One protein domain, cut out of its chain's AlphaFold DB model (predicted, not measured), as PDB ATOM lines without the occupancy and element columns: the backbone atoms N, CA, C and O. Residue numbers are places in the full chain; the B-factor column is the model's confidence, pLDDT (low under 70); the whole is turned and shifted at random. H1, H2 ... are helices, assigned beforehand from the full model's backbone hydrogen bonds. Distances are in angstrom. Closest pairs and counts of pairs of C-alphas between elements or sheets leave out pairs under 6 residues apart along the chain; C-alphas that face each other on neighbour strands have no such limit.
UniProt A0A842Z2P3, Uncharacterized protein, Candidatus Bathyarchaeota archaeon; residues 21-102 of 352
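What this domain is: This is residues 21 to 102 of the 352 residues of an uncharacterized protein of Candidatus Bathyarchaeota archaeon (UniProt A0A842Z2P3). Three helices, H2, H3 and H4, pack together with their centres in a triangle, and H4 crosses H2 at a steep tilt. The short H5 packs at one end of this group, on residues 52 to 56 of H3 and 85 to 89 of H4, while the short H1 packs on H2 alone. The printed part has 82 residues, with five named helices in the order H1 to H5 and no named strand; its class is all helix. It is compact, with a radius of gyration of the C-alphas of 12.4 A and spans of 35 by 24 by 21 A.

How they stand to each other: The longest helix, H4, residues 71 to 89, touches H2, residues 35 to 48, with its residues 80 to 88 alone; the closest C-alphas, of Val 39 and Phe 84, are 5.6 A apart, at a steep tilt of 47 degrees, the same way. H3, residues 52 to 64, forms a hairpin with H4, closest at C-alphas of Leu 63 and Leu 77, 6.2 A, at a shallow tilt of 20 degrees. H5, residues 94 to 100, touches H3, closest at C-alphas of Arg 53 and Trp 99, 6.4 A. H1, residues 21 to 28, forms a hairpin with H2, closest at C-alphas of Val 27 and Tyr 38, 7.2 A, and is apart from H3, H4 and H5. Every O i to N i+4 pair is within hydrogen-bond range in H2, H3 and H5, against 3 of 4 in H1 and 13 of 15 in H4.

Where its parts are: H4 is 28.1 A long, from C-alpha 71 at (30.514, -30.391, -22.197); H2 is 20.5 A, H3 18.3 A, H1 10.8 A and H5 9.8 A, ending at C-alpha 100 (24.485, -13.677, -2.237).

The domain as a whole: The C-alphas farthest apart, of Lys 71 and Gln 94, are 35.4 A apart. The printed part has no cut and no long link. Confidence is low, under 70, at residues 21 to 45, 47 to 50 and 66 to 73.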
ATOM      1  N   ASN A  21      34.261 -31.360   2.562       42.78
ATOM      2  CA  ASN A  21      34.358 -32.378   1.518       42.78
ATOM      3  C   ASN A  21      33.641 -33.702   1.852       42.78
ATOM      4  O   ASN A  21      33.250 -34.413   0.928       42.78
ATOM      5  N   GLU A  22      33.453 -34.056   3.128       45.78
ATOM      6  CA  GLU A  22      32.746 -35.289   3.520       45.78
ATOM      7  C   GLU A  22      31.225 -35.108   3.490       45.78
ATOM      8  O   GLU A  22      30.509 -35.958   2.958       45.78
ATOM      9  N   LEU A  23      30.735 -33.946   3.932       45.81
ATOM     10  CA  LEU A  23      29.316 -33.584   3.844       45.81
ATOM     11  C   LEU A  23      28.832 -33.483   2.391       45.81
ATOM     12  O   LEU A  23      27.681 -33.798   2.109       45.81
ATOM     13  N   ILE A  24      29.709 -33.094   1.461       48.03
ATOM     14  CA  ILE A  24      29.403 -32.989   0.027       48.03
ATOM     15  C   ILE A  24      29.370 -34.368  -0.657       48.03
ATOM     16  O   ILE A  24      28.481 -34.613  -1.474       48.03
ATOM     17  N   LYS A  25      30.256 -35.304  -0.279       49.25
ATOM     18  CA  LYS A  25      30.214 -36.697  -0.773       49.25
ATOM     19  C   LYS A  25      28.893 -37.395  -0.433       49.25
ATOM     20  O   LYS A  25      28.334 -38.094  -1.274       49.25
ATOM     21  N   LEU A  26      28.335 -37.114   0.746       43.72
ATOM     22  CA  LEU A  26      27.007 -37.584   1.163       43.72
ATOM     23  C   LEU A  26      25.856 -37.078   0.268       43.72
ATOM     24  O   LEU A  26      24.802 -37.717   0.204       43.72
ATOM     25  N   VAL A  27      26.035 -35.952  -0.435       48.19
ATOM     26  CA  VAL A  27      25.035 -35.407  -1.373       48.19
ATOM     27  C   VAL A  27      25.186 -36.019  -2.772       48.19
ATOM     28  O   VAL A  27      24.188 -36.193  -3.472       48.19
ATOM     29  N   GLU A  28      26.401 -36.386  -3.187       46.44
ATOM     30  CA  GLU A  28      26.656 -37.033  -4.485       46.44
ATOM     31  C   GLU A  28      26.208 -38.505  -4.541       46.44
ATOM     32  O   GLU A  28      25.821 -38.979  -5.608       46.44
ATOM     33  N   GLU A  29      26.170 -39.215  -3.407       45.59
ATOM     34  CA  GLU A  29      25.796 -40.640  -3.349       45.59
ATOM     35  C   GLU A  29      24.277 -40.923  -3.387       45.59
ATOM     36  O   GLU A  29      23.867 -42.081  -3.502       45.59
ATOM     37  N   LYS A  30      23.403 -39.901  -3.342       39.44
ATOM     38  CA  LYS A  30      21.943 -40.109  -3.449       39.44
ATOM     39  C   LYS A  30      21.444 -40.037  -4.901       39.44
ATOM     40  O   LYS A  30      21.548 -38.985  -5.536       39.44
ATOM     41  N   PRO A  31      20.810 -41.104  -5.433       38.31
ATOM     42  CA  PRO A  31      20.343 -41.115  -6.810       38.31
ATOM     43  C   PRO A  31      19.038 -40.318  -6.985       38.31
ATOM     44  O   PRO A  31      18.116 -40.396  -6.175       38.31
ATOM     45  N   ALA A  32      18.961 -39.594  -8.106       39.19
ATOM     46  CA  ALA A  32      17.743 -39.167  -8.810       39.19
ATOM     47  C   ALA A  32      16.685 -38.344  -8.034       39.19
ATOM     48  O   ALA A  32      15.483 -38.523  -8.231       39.19
ATOM     49  N   GLY A  33      17.111 -37.371  -7.227       45.47
ATOM     50  CA  GLY A  33      16.257 -36.254  -6.801       45.47
ATOM     51  C   GLY A  33      16.360 -35.062  -7.763       45.47
ATOM     52  O   GLY A  33      17.438 -34.779  -8.280       45.47
ATOM     53  N   SER A  34      15.248 -34.355  -8.007       57.59
ATOM     54  CA  SER A  34      15.187 -33.092  -8.775       57.59
ATOM     55  C   SER A  34      16.362 -32.156  -8.436       57.59
ATOM     56  O   SER A  34      16.717 -32.042  -7.266       57.59
ATOM     57  N   GLN A  35      16.943 -31.443  -9.416       61.44
ATOM     58  CA  GLN A  35      18.043 -30.486  -9.171       61.44
ATOM     59  C   GLN A  35      17.727 -29.498  -8.034       61.44
ATOM     60  O   GLN A  35      18.617 -29.121  -7.277       61.44
ATOM     61  N   ALA A  36      16.452 -29.144  -7.862       58.56
ATOM     62  CA  ALA A  36      15.983 -28.309  -6.763       58.56
ATOM     63  C   ALA A  36      16.227 -28.931  -5.374       58.56
ATOM     64  O   ALA A  36      16.533 -28.207  -4.432       58.56
ATOM     65  N   ALA A  37      16.127 -30.257  -5.243       59.28
ATOM     66  CA  ALA A  37      16.400 -30.977  -4.002       59.28
ATOM     67  C   ALA A  37      17.896 -30.961  -3.658       59.28
ATOM     68  O   ALA A  37      18.243 -30.761  -2.501       59.28
ATOM     69  N   TYR A  38      18.771 -31.096  -4.661       64.81
ATOM     70  CA  TYR A  38      20.223 -31.028  -4.463       64.81
ATOM     71  C   TYR A  38      20.649 -29.644  -3.953       64.81
ATOM     72  O   TYR A  38      21.327 -29.537  -2.937       64.81
ATOM     73  N   VAL A  39      20.171 -28.579  -4.606       66.62
ATOM     74  CA  VAL A  39      20.454 -27.196  -4.190       66.62
ATOM     75  C   VAL A  39      19.909 -26.915  -2.784       66.62
ATOM     76  O   VAL A  39      20.598 -26.310  -1.965       66.62
ATOM     77  N   LYS A  40      18.704 -27.411  -2.474       66.81
ATOM     78  CA  LYS A  40      18.089 -27.244  -1.153       66.81
ATOM     79  C   LYS A  40      18.911 -27.912  -0.046       66.81
ATOM     80  O   LYS A  40      19.145 -27.287   0.984       66.81
ATOM     81  N   ILE A  41      19.402 -29.132  -0.280       66.81
ATOM     82  CA  ILE A  41      20.288 -29.844   0.656       66.81
ATOM     83  C   ILE A  41      21.587 -29.060   0.868       66.81
ATOM     84  O   ILE A  41      22.032 -28.892   1.999       66.81
ATOM     85  N   GLN A  42      22.174 -28.524  -0.201       69.44
ATOM     86  CA  GLN A  42      23.430 -27.776  -0.121       69.44
ATOM     87  C   GLN A  42      23.291 -26.490   0.709       69.44
ATOM     88  O   GLN A  42      24.219 -26.095   1.416       69.44
ATOM     89  N   ILE A  43      22.110 -25.872   0.692       64.88
ATOM     90  CA  ILE A  43      21.795 -24.706   1.524       64.88
ATOM     91  C   ILE A  43      21.488 -25.090   2.962       64.88
ATOM     92  O   ILE A  43      21.952 -24.402   3.863       64.88
ATOM     93  N   GLU A  44      20.766 -26.184   3.200       67.94
ATOM     94  CA  GLU A  44      20.573 -26.710   4.555       67.94
ATOM     95  C   GLU A  44      21.929 -27.025   5.215       67.94
ATOM     96  O   GLU A  44      22.150 -26.643   6.361       67.94
ATOM     97  N   ILE A  45      22.892 -27.576   4.463       67.00
ATOM     98  CA  ILE A  45      24.278 -27.781   4.921       67.00
ATOM     99  C   ILE A  45      24.976 -26.448   5.235       67.00
ATOM    100  O   ILE A  45      25.644 -26.328   6.261       67.00
ATOM    101  N   CYS A  46      24.819 -25.425   4.386       72.19
ATOM    102  CA  CYS A  46      25.401 -24.106   4.654       72.19
ATOM    103  C   CYS A  46      24.783 -23.439   5.893       72.19
ATOM    104  O   CYS A  46      25.494 -22.776   6.640       72.19
ATOM    105  N   LEU A  47      23.480 -23.619   6.129       63.91
ATOM    106  CA  LEU A  47      22.749 -22.999   7.237       63.91
ATOM    107  C   LEU A  47      23.039 -23.630   8.603       63.91
ATOM    108  O   LEU A  47      22.959 -22.931   9.609       63.91
ATOM    109  N   VAL A  48      23.351 -24.927   8.652       63.88
ATOM    110  CA  VAL A  48      23.630 -25.656   9.906       63.88
ATOM    111  C   VAL A  48      25.098 -25.520  10.339       63.88
ATOM    112  O   VAL A  48      25.450 -25.822  11.478       63.88
ATOM    113  N   ALA A  49      25.969 -25.039   9.454       64.81
ATOM    114  CA  ALA A  49      27.394 -24.936   9.722       64.81
ATOM    115  C   ALA A  49      27.774 -23.768  10.644       64.81
ATOM    116  O   ALA A  49      27.154 -22.708  10.628       64.81
ATOM    117  N   ALA A  50      28.890 -23.927  11.363       63.47
ATOM    118  CA  ALA A  50      29.446 -22.899  12.248       63.47
ATOM    119  C   ALA A  50      29.858 -21.599  11.521       63.47
ATOM    120  O   ALA A  50      30.001 -20.560  12.161       63.47
ATOM    121  N   ASN A  51      30.068 -21.645  10.199       80.75
ATOM    122  CA  ASN A  51      30.343 -20.468   9.373       80.75
ATOM    123  C   ASN A  51      29.661 -20.591   7.991       80.75
ATOM    124  O   ASN A  51      30.280 -21.078   7.033       80.75
ATOM    125  N   PRO A  52      28.395 -20.150   7.869       81.56
ATOM    126  CA  PRO A  52      27.604 -20.269   6.643       81.56
ATOM    127  C   PRO A  52      28.272 -19.638   5.418       81.56
ATOM    128  O   PRO A  52      28.264 -20.215   4.330       81.56
ATOM    129  N   ARG A  53      28.936 -18.488   5.599       84.44
ATOM    130  CA  ARG A  53      29.626 -17.767   4.517       84.44
ATOM    131  C   ARG A  53      30.823 -18.541   3.963       84.44
ATOM    132  O   ARG A  53      31.006 -18.601   2.748       84.44
ATOM    133  N   ARG A  54      31.639 -19.143   4.835       85.25
ATOM    134  CA  ARG A  54      32.795 -19.954   4.415       85.25
ATOM    135  C   ARG A  54      32.353 -21.162   3.590       85.25
ATOM    136  O   ARG A  54      32.975 -21.464   2.575       85.25
ATOM    137  N   ASN A  55      31.267 -21.811   3.995       84.12
ATOM    138  CA  ASN A  55      30.730 -22.961   3.273       84.12
ATOM    139  C   ASN A  55      30.090 -22.559   1.944       84.12
ATOM    140  O   ASN A  55      30.311 -23.238   0.944       84.12
ATOM    141  N   ALA A  56      29.395 -21.420   1.896       86.81
ATOM    142  CA  ALA A  56      28.872 -20.884   0.645       86.81
ATOM    143  C   ALA A  56      29.987 -20.607  -0.377       86.81
ATOM    144  O   ALA A  56      29.867 -20.992  -1.539       86.81
ATOM    145  N   ASN A  57      31.111 -20.034   0.070       88.31
ATOM    146  CA  ASN A  57      32.301 -19.849  -0.765       88.31
ATOM    147  C   ASN A  57      32.899 -21.178  -1.247       88.31
ATOM    148  O   ASN A  57      33.302 -21.274  -2.402       88.31
ATOM    149  N   ALA A  58      32.949 -22.208  -0.396       85.50
ATOM    150  CA  ALA A  58      33.456 -23.524  -0.787       85.50
ATOM    151  C   ALA A  58      32.572 -24.186  -1.858       85.50
ATOM    152  O   ALA A  58      33.085 -24.697  -2.852       85.50
ATOM    153  N   VAL A  59      31.246 -24.114  -1.693       85.44
ATOM    154  CA  VAL A  59      30.275 -24.614  -2.677       85.44
ATOM    155  C   VAL A  59      30.379 -23.840  -3.989       85.44
ATOM    156  O   VAL A  59      30.419 -24.450  -5.055       85.44
ATOM    157  N   PHE A  60      30.467 -22.508  -3.927       88.88
ATOM    158  CA  PHE A  60      30.670 -21.674  -5.110       88.88
ATOM    159  C   PHE A  60      31.958 -22.070  -5.840       88.88
ATOM    160  O   PHE A  60      31.902 -22.422  -7.014       88.88
ATOM    161  N   ALA A  61      33.089 -22.130  -5.129       86.69
ATOM    162  CA  ALA A  61      34.379 -22.510  -5.693       86.69
ATOM    163  C   ALA A  61      34.330 -23.889  -6.370       86.69
ATOM    164  O   ALA A  61      34.830 -24.039  -7.485       86.69
ATOM    165  N   GLN A  62      33.669 -24.871  -5.748       83.25
ATOM    166  CA  GLN A  62      33.484 -26.205  -6.319       83.25
ATOM    167  C   GLN A  62      32.630 -26.180  -7.596       83.25
ATOM    168  O   GLN A  62      32.999 -26.800  -8.588       83.25
ATOM    169  N   LEU A  63      31.510 -25.451  -7.598       81.94
ATOM    170  CA  LEU A  63      30.635 -25.330  -8.772       81.94
ATOM    171  C   LEU A  63      31.293 -24.560  -9.928       81.94
ATOM    172  O   LEU A  63      30.873 -24.708 -11.075       81.94
ATOM    173  N   THR A  64      32.312 -23.754  -9.629       83.31
ATOM    174  CA  THR A  64      33.088 -22.988 -10.615       83.31
ATOM    175  C   THR A  64      34.409 -23.649 -11.018       83.31
ATOM    176  O   THR A  64      35.069 -23.167 -11.940       83.31
ATOM    177  N   SER A  65      34.825 -24.737 -10.359       78.31
ATOM    178  CA  SER A  65      36.125 -25.355 -10.623       78.31
ATOM    179  C   SER A  65      36.139 -26.084 -11.973       78.31
ATOM    180  O   SER A  65      35.213 -26.805 -12.350       78.31
ATOM    181  N   ARG A  66      37.239 -25.901 -12.717       56.66
ATOM    182  CA  ARG A  66      37.448 -26.453 -14.070       56.66
ATOM    183  C   ARG A  66      37.591 -27.982 -14.112       56.66
ATOM    184  O   ARG A  66      37.578 -28.561 -15.190       56.66
ATOM    185  N   GLU A  67      37.730 -28.639 -12.963       46.00
ATOM    186  CA  GLU A  67      37.952 -30.090 -12.852       46.00
ATOM    187  C   GLU A  67      36.677 -30.925 -13.078       46.00
ATOM    188  O   GLU A  67      36.742 -32.147 -13.174       46.00
ATOM    189  N   THR A  68      35.514 -30.282 -13.206       49.75
ATOM    190  CA  THR A  68      34.200 -30.946 -13.272       49.75
ATOM    191  C   THR A  68      33.661 -31.185 -14.693       49.75
ATOM    192  O   THR A  68      32.559 -31.710 -14.850       49.75
ATOM    193  N   THR A  69      34.378 -30.803 -15.757       48.09
ATOM    194  CA  THR A  69      33.718 -30.555 -17.053       48.09
ATOM    195  C   THR A  69      33.939 -31.618 -18.133       48.09
ATOM    196  O   THR A  69      34.952 -31.622 -18.831       48.09
ATOM    197  N   SER A  70      32.893 -32.412 -18.391       54.59
ATOM    198  CA  SER A  70      32.465 -32.725 -19.764       54.59
ATOM    199  C   SER A  70      31.547 -31.597 -20.287       54.59
ATOM    200  O   SER A  70      30.941 -30.864 -19.495       54.59
ATOM    201  N   LYS A  71      31.395 -31.435 -21.614       56.75
ATOM    202  CA  LYS A  71      30.514 -30.391 -22.197       56.75
ATOM    203  C   LYS A  71      29.065 -30.494 -21.691       56.75
ATOM    204  O   LYS A  71      28.460 -29.492 -21.328       56.75
ATOM    205  N   THR A  72      28.529 -31.709 -21.575       55.16
ATOM    206  CA  THR A  72      27.149 -31.966 -21.118       55.16
ATOM    207  C   THR A  72      26.915 -31.633 -19.642       55.16
ATOM    208  O   THR A  72      25.783 -31.340 -19.250       55.16
ATOM    209  N   ASP A  73      27.968 -31.652 -18.825       67.25
ATOM    210  CA  ASP A  73      27.884 -31.365 -17.389       67.25
ATOM    211  C   ASP A  73      27.985 -29.865 -17.091       67.25
ATOM    212  O   ASP A  73      27.386 -29.384 -16.129       67.25
ATOM    213  N   THR A  74      28.616 -29.095 -17.983       73.75
ATOM    214  CA  THR A  74      28.823 -27.646 -17.819       73.75
ATOM    215  C   THR A  74      27.497 -26.879 -17.745       73.75
ATOM    216  O   THR A  74      27.301 -26.042 -16.863       73.75
ATOM    217  N   SER A  75      26.530 -27.210 -18.606       78.94
ATOM    218  CA  SER A  75      25.197 -26.587 -18.581       78.94
ATOM    219  C   SER A  75      24.446 -26.842 -17.264       78.94
ATOM    220  O   SER A  75      23.835 -25.928 -16.707       78.94
ATOM    221  N   LYS A  76      24.523 -28.067 -16.724       81.00
ATOM    222  CA  LYS A  76      23.889 -28.450 -15.452       81.00
ATOM    223  C   LYS A  76      24.552 -27.754 -14.267       81.00
ATOM    224  O   LYS A  76      23.845 -27.344 -13.352       81.00
ATOM    225  N   LEU A  77      25.876 -27.602 -14.292       81.88
ATOM    226  CA  LEU A  77      26.625 -26.876 -13.266       81.88
ATOM    227  C   LEU A  77      26.208 -25.405 -13.208       81.88
ATOM    228  O   LEU A  77      25.908 -24.912 -12.127       81.88
ATOM    229  N   ARG A  78      26.061 -24.734 -14.359       86.00
ATOM    230  CA  ARG A  78      25.566 -23.344 -14.422       86.00
ATOM    231  C   ARG A  78      24.163 -23.198 -13.834       86.00
ATOM    232  O   ARG A  78      23.910 -22.263 -13.080       86.00
ATOM    233  N   VAL A  79      23.259 -24.135 -14.139       87.06
ATOM    234  CA  VAL A  79      21.900 -24.147 -13.565       87.06
ATOM    235  C   VAL A  79      21.947 -24.340 -12.047       87.06
ATOM    236  O   VAL A  79      21.259 -23.623 -11.323       87.06
ATOM    237  N   ARG A  80      22.783 -25.263 -11.553       86.12
ATOM    238  CA  ARG A  80      22.979 -25.485 -10.110       86.12
ATOM    239  C   ARG A  80      23.555 -24.255  -9.417       86.12
ATOM    240  O   ARG A  80      23.034 -23.874  -8.375       86.12
ATOM    241  N   LEU A  81      24.561 -23.614 -10.010       89.69
ATOM    242  CA  LEU A  81      25.154 -22.376  -9.507       89.69
ATOM    243  C   LEU A  81      24.104 -21.267  -9.390       89.69
ATOM    244  O   LEU A  81      23.976 -20.655  -8.332       89.69
ATOM    245  N   CYS A  82      23.309 -21.058 -10.444       90.75
ATOM    246  CA  CYS A  82      22.242 -20.059 -10.419       90.75
ATOM    247  C   CYS A  82      21.214 -20.370  -9.328       90.75
ATOM    248  O   CYS A  82      20.884 -19.496  -8.532       90.75
ATOM    249  N   GLY A  83      20.755 -21.624  -9.252       89.19
ATOM    250  CA  GLY A  83      19.800 -22.055  -8.235       89.19
ATOM    251  C   GLY A  83      20.339 -21.892  -6.814       89.19
ATOM    252  O   GLY A  83      19.599 -21.476  -5.926       89.19
ATOM    253  N   PHE A  84      21.624 -22.182  -6.596       89.75
ATOM    254  CA  PHE A  84      22.286 -22.015  -5.304       89.75
ATOM    255  C   PHE A  84      22.303 -20.553  -4.866       89.75
ATOM    256  O   PHE A  84      21.808 -20.235  -3.784       89.75
ATOM    257  N   ILE A  85      22.788 -19.649  -5.719       92.62
ATOM    258  CA  ILE A  85      22.842 -18.214  -5.411       92.62
ATOM    259  C   ILE A  85      21.428 -17.644  -5.227       92.62
ATOM    260  O   ILE A  85      21.175 -16.910  -4.272       92.62
ATOM    261  N   GLU A  86      20.480 -18.022  -6.089       91.38
ATOM    262  CA  GLU A  86      19.090 -17.571  -6.000       91.38
ATOM    263  C   GLU A  86      18.446 -17.991  -4.674       91.38
ATOM    264  O   GLU A  86      17.812 -17.175  -4.002       91.38
ATOM    265  N   GLN A  87      18.627 -19.239  -4.247       88.69
ATOM    266  CA  GLN A  87      18.093 -19.698  -2.969       88.69
ATOM    267  C   GLN A  87      18.821 -19.053  -1.775       88.69
ATOM    268  O   GLN A  87      18.161 -18.704  -0.796       88.69
ATOM    269  N   CYS A  88      20.134 -18.797  -1.863       90.00
ATOM    270  CA  CYS A  88      20.858 -18.027  -0.843       90.00
ATOM    271  C   CYS A  88      20.288 -16.605  -0.702       90.00
ATOM    272  O   CYS A  88      20.063 -16.146   0.417       90.00
ATOM    273  N   SER A  89      19.948 -15.949  -1.818       90.44
ATOM    274  CA  SER A  89      19.317 -14.618  -1.823       90.44
ATOM    275  C   SER A  89      17.925 -14.598  -1.168       90.44
ATOM    276  O   SER A  89      17.482 -13.570  -0.658       90.44
ATOM    277  N   LYS A  90      17.224 -15.740  -1.168       89.50
ATOM    278  CA  LYS A  90      15.883 -15.912  -0.582       89.50
ATOM    279  C   LYS A  90      15.922 -16.507   0.828       89.50
ATOM    280  O   LYS A  90      14.870 -16.682   1.438       89.50
ATOM    281  N   SER A  91      17.109 -16.812   1.346       87.81
ATOM    282  CA  SER A  91      17.288 -17.453   2.647       87.81
ATOM    283  C   SER A  91      16.745 -16.595   3.793       87.81
ATOM    284  O   SER A  91      16.753 -15.366   3.743       87.81
ATOM    285  N   SER A  92      16.281 -17.227   4.868       85.38
ATOM    286  CA  SER A  92      15.944 -16.521   6.110       85.38
ATOM    287  C   SER A  92      17.188 -16.004   6.840       85.38
ATOM    288  O   SER A  92      17.082 -15.043   7.598       85.38
ATOM    289  N   SER A  93      18.363 -16.594   6.591       86.31
ATOM    290  CA  SER A  93      19.628 -16.159   7.188       86.31
ATOM    291  C   SER A  93      20.152 -14.886   6.525       86.31
ATOM    292  O   SER A  93      20.393 -14.850   5.314       86.31
ATOM    293  N   GLN A  94      20.388 -13.854   7.339       87.50
ATOM    294  CA  GLN A  94      20.940 -12.585   6.870       87.50
ATOM    295  C   GLN A  94      22.382 -12.724   6.371       87.50
ATOM    296  O   GLN A  94      22.780 -12.009   5.456       87.50
ATOM    297  N   GLU A  95      23.149 -13.677   6.903       87.69
ATOM    298  CA  GLU A  95      24.506 -13.959   6.424       87.69
ATOM    299  C   GLU A  95      24.499 -14.537   5.006       87.69
ATOM    300  O   GLU A  95      25.272 -14.098   4.157       87.69
ATOM    301  N   MET A  96      23.587 -15.475   4.723       87.81
ATOM    302  CA  MET A  96      23.451 -16.084   3.394       87.81
ATOM    303  C   MET A  96      22.926 -15.087   2.362       87.81
ATOM    304  O   MET A  96      23.418 -15.046   1.233       87.81
ATOM    305  N   LYS A  97      21.974 -14.238   2.765       90.12
ATOM    306  CA  LYS A  97      21.525 -13.103   1.954       90.12
ATOM    307  C   LYS A  97      22.670 -12.135   1.675       90.12
ATOM    308  O   LYS A  97      22.923 -11.813   0.519       90.12
ATOM    309  N   GLY A  98      23.390 -11.711   2.713       90.44
ATOM    310  CA  GLY A  98      24.527 -10.798   2.591       90.44
ATOM    311  C   GLY A  98      25.653 -11.361   1.721       90.44
ATOM    312  O   GLY A  98      26.288 -10.615   0.983       90.44
ATOM    313  N   TRP A  99      25.866 -12.677   1.751       92.81
ATOM    314  CA  TRP A  99      26.784 -13.359   0.843       92.81
ATOM    315  C   TRP A  99      26.306 -13.305  -0.614       92.81
ATOM    316  O   TRP A  99      27.063 -12.870  -1.483       92.81
ATOM    317  N   ALA A 100      25.046 -13.670  -0.883       93.00
ATOM    318  CA  ALA A 100      24.485 -13.677  -2.237       93.00
ATOM    319  C   ALA A 100      24.431 -12.272  -2.867       93.00
ATOM    320  O   ALA A 100      24.644 -12.123  -4.067       93.00
ATOM    321  N   PHE A 101      24.188 -11.240  -2.052       93.31
ATOM    322  CA  PHE A 101      24.211  -9.831  -2.460       93.31
ATOM    323  C   PHE A 101      25.584  -9.168  -2.284       93.31
ATOM    324  O   PHE A 101      25.688  -7.946  -2.354       93.31
ATOM    325  N   SER A 102      26.658  -9.927  -2.066       92.69
ATOM    326  CA  SER A 102      27.995  -9.337  -1.995       92.69
ATOM    327  C   SER A 102      28.481  -8.893  -3.380       92.69
ATOM    328  O   SER A 102      28.170  -9.501  -4.405       92.69
TER     329      SER A 102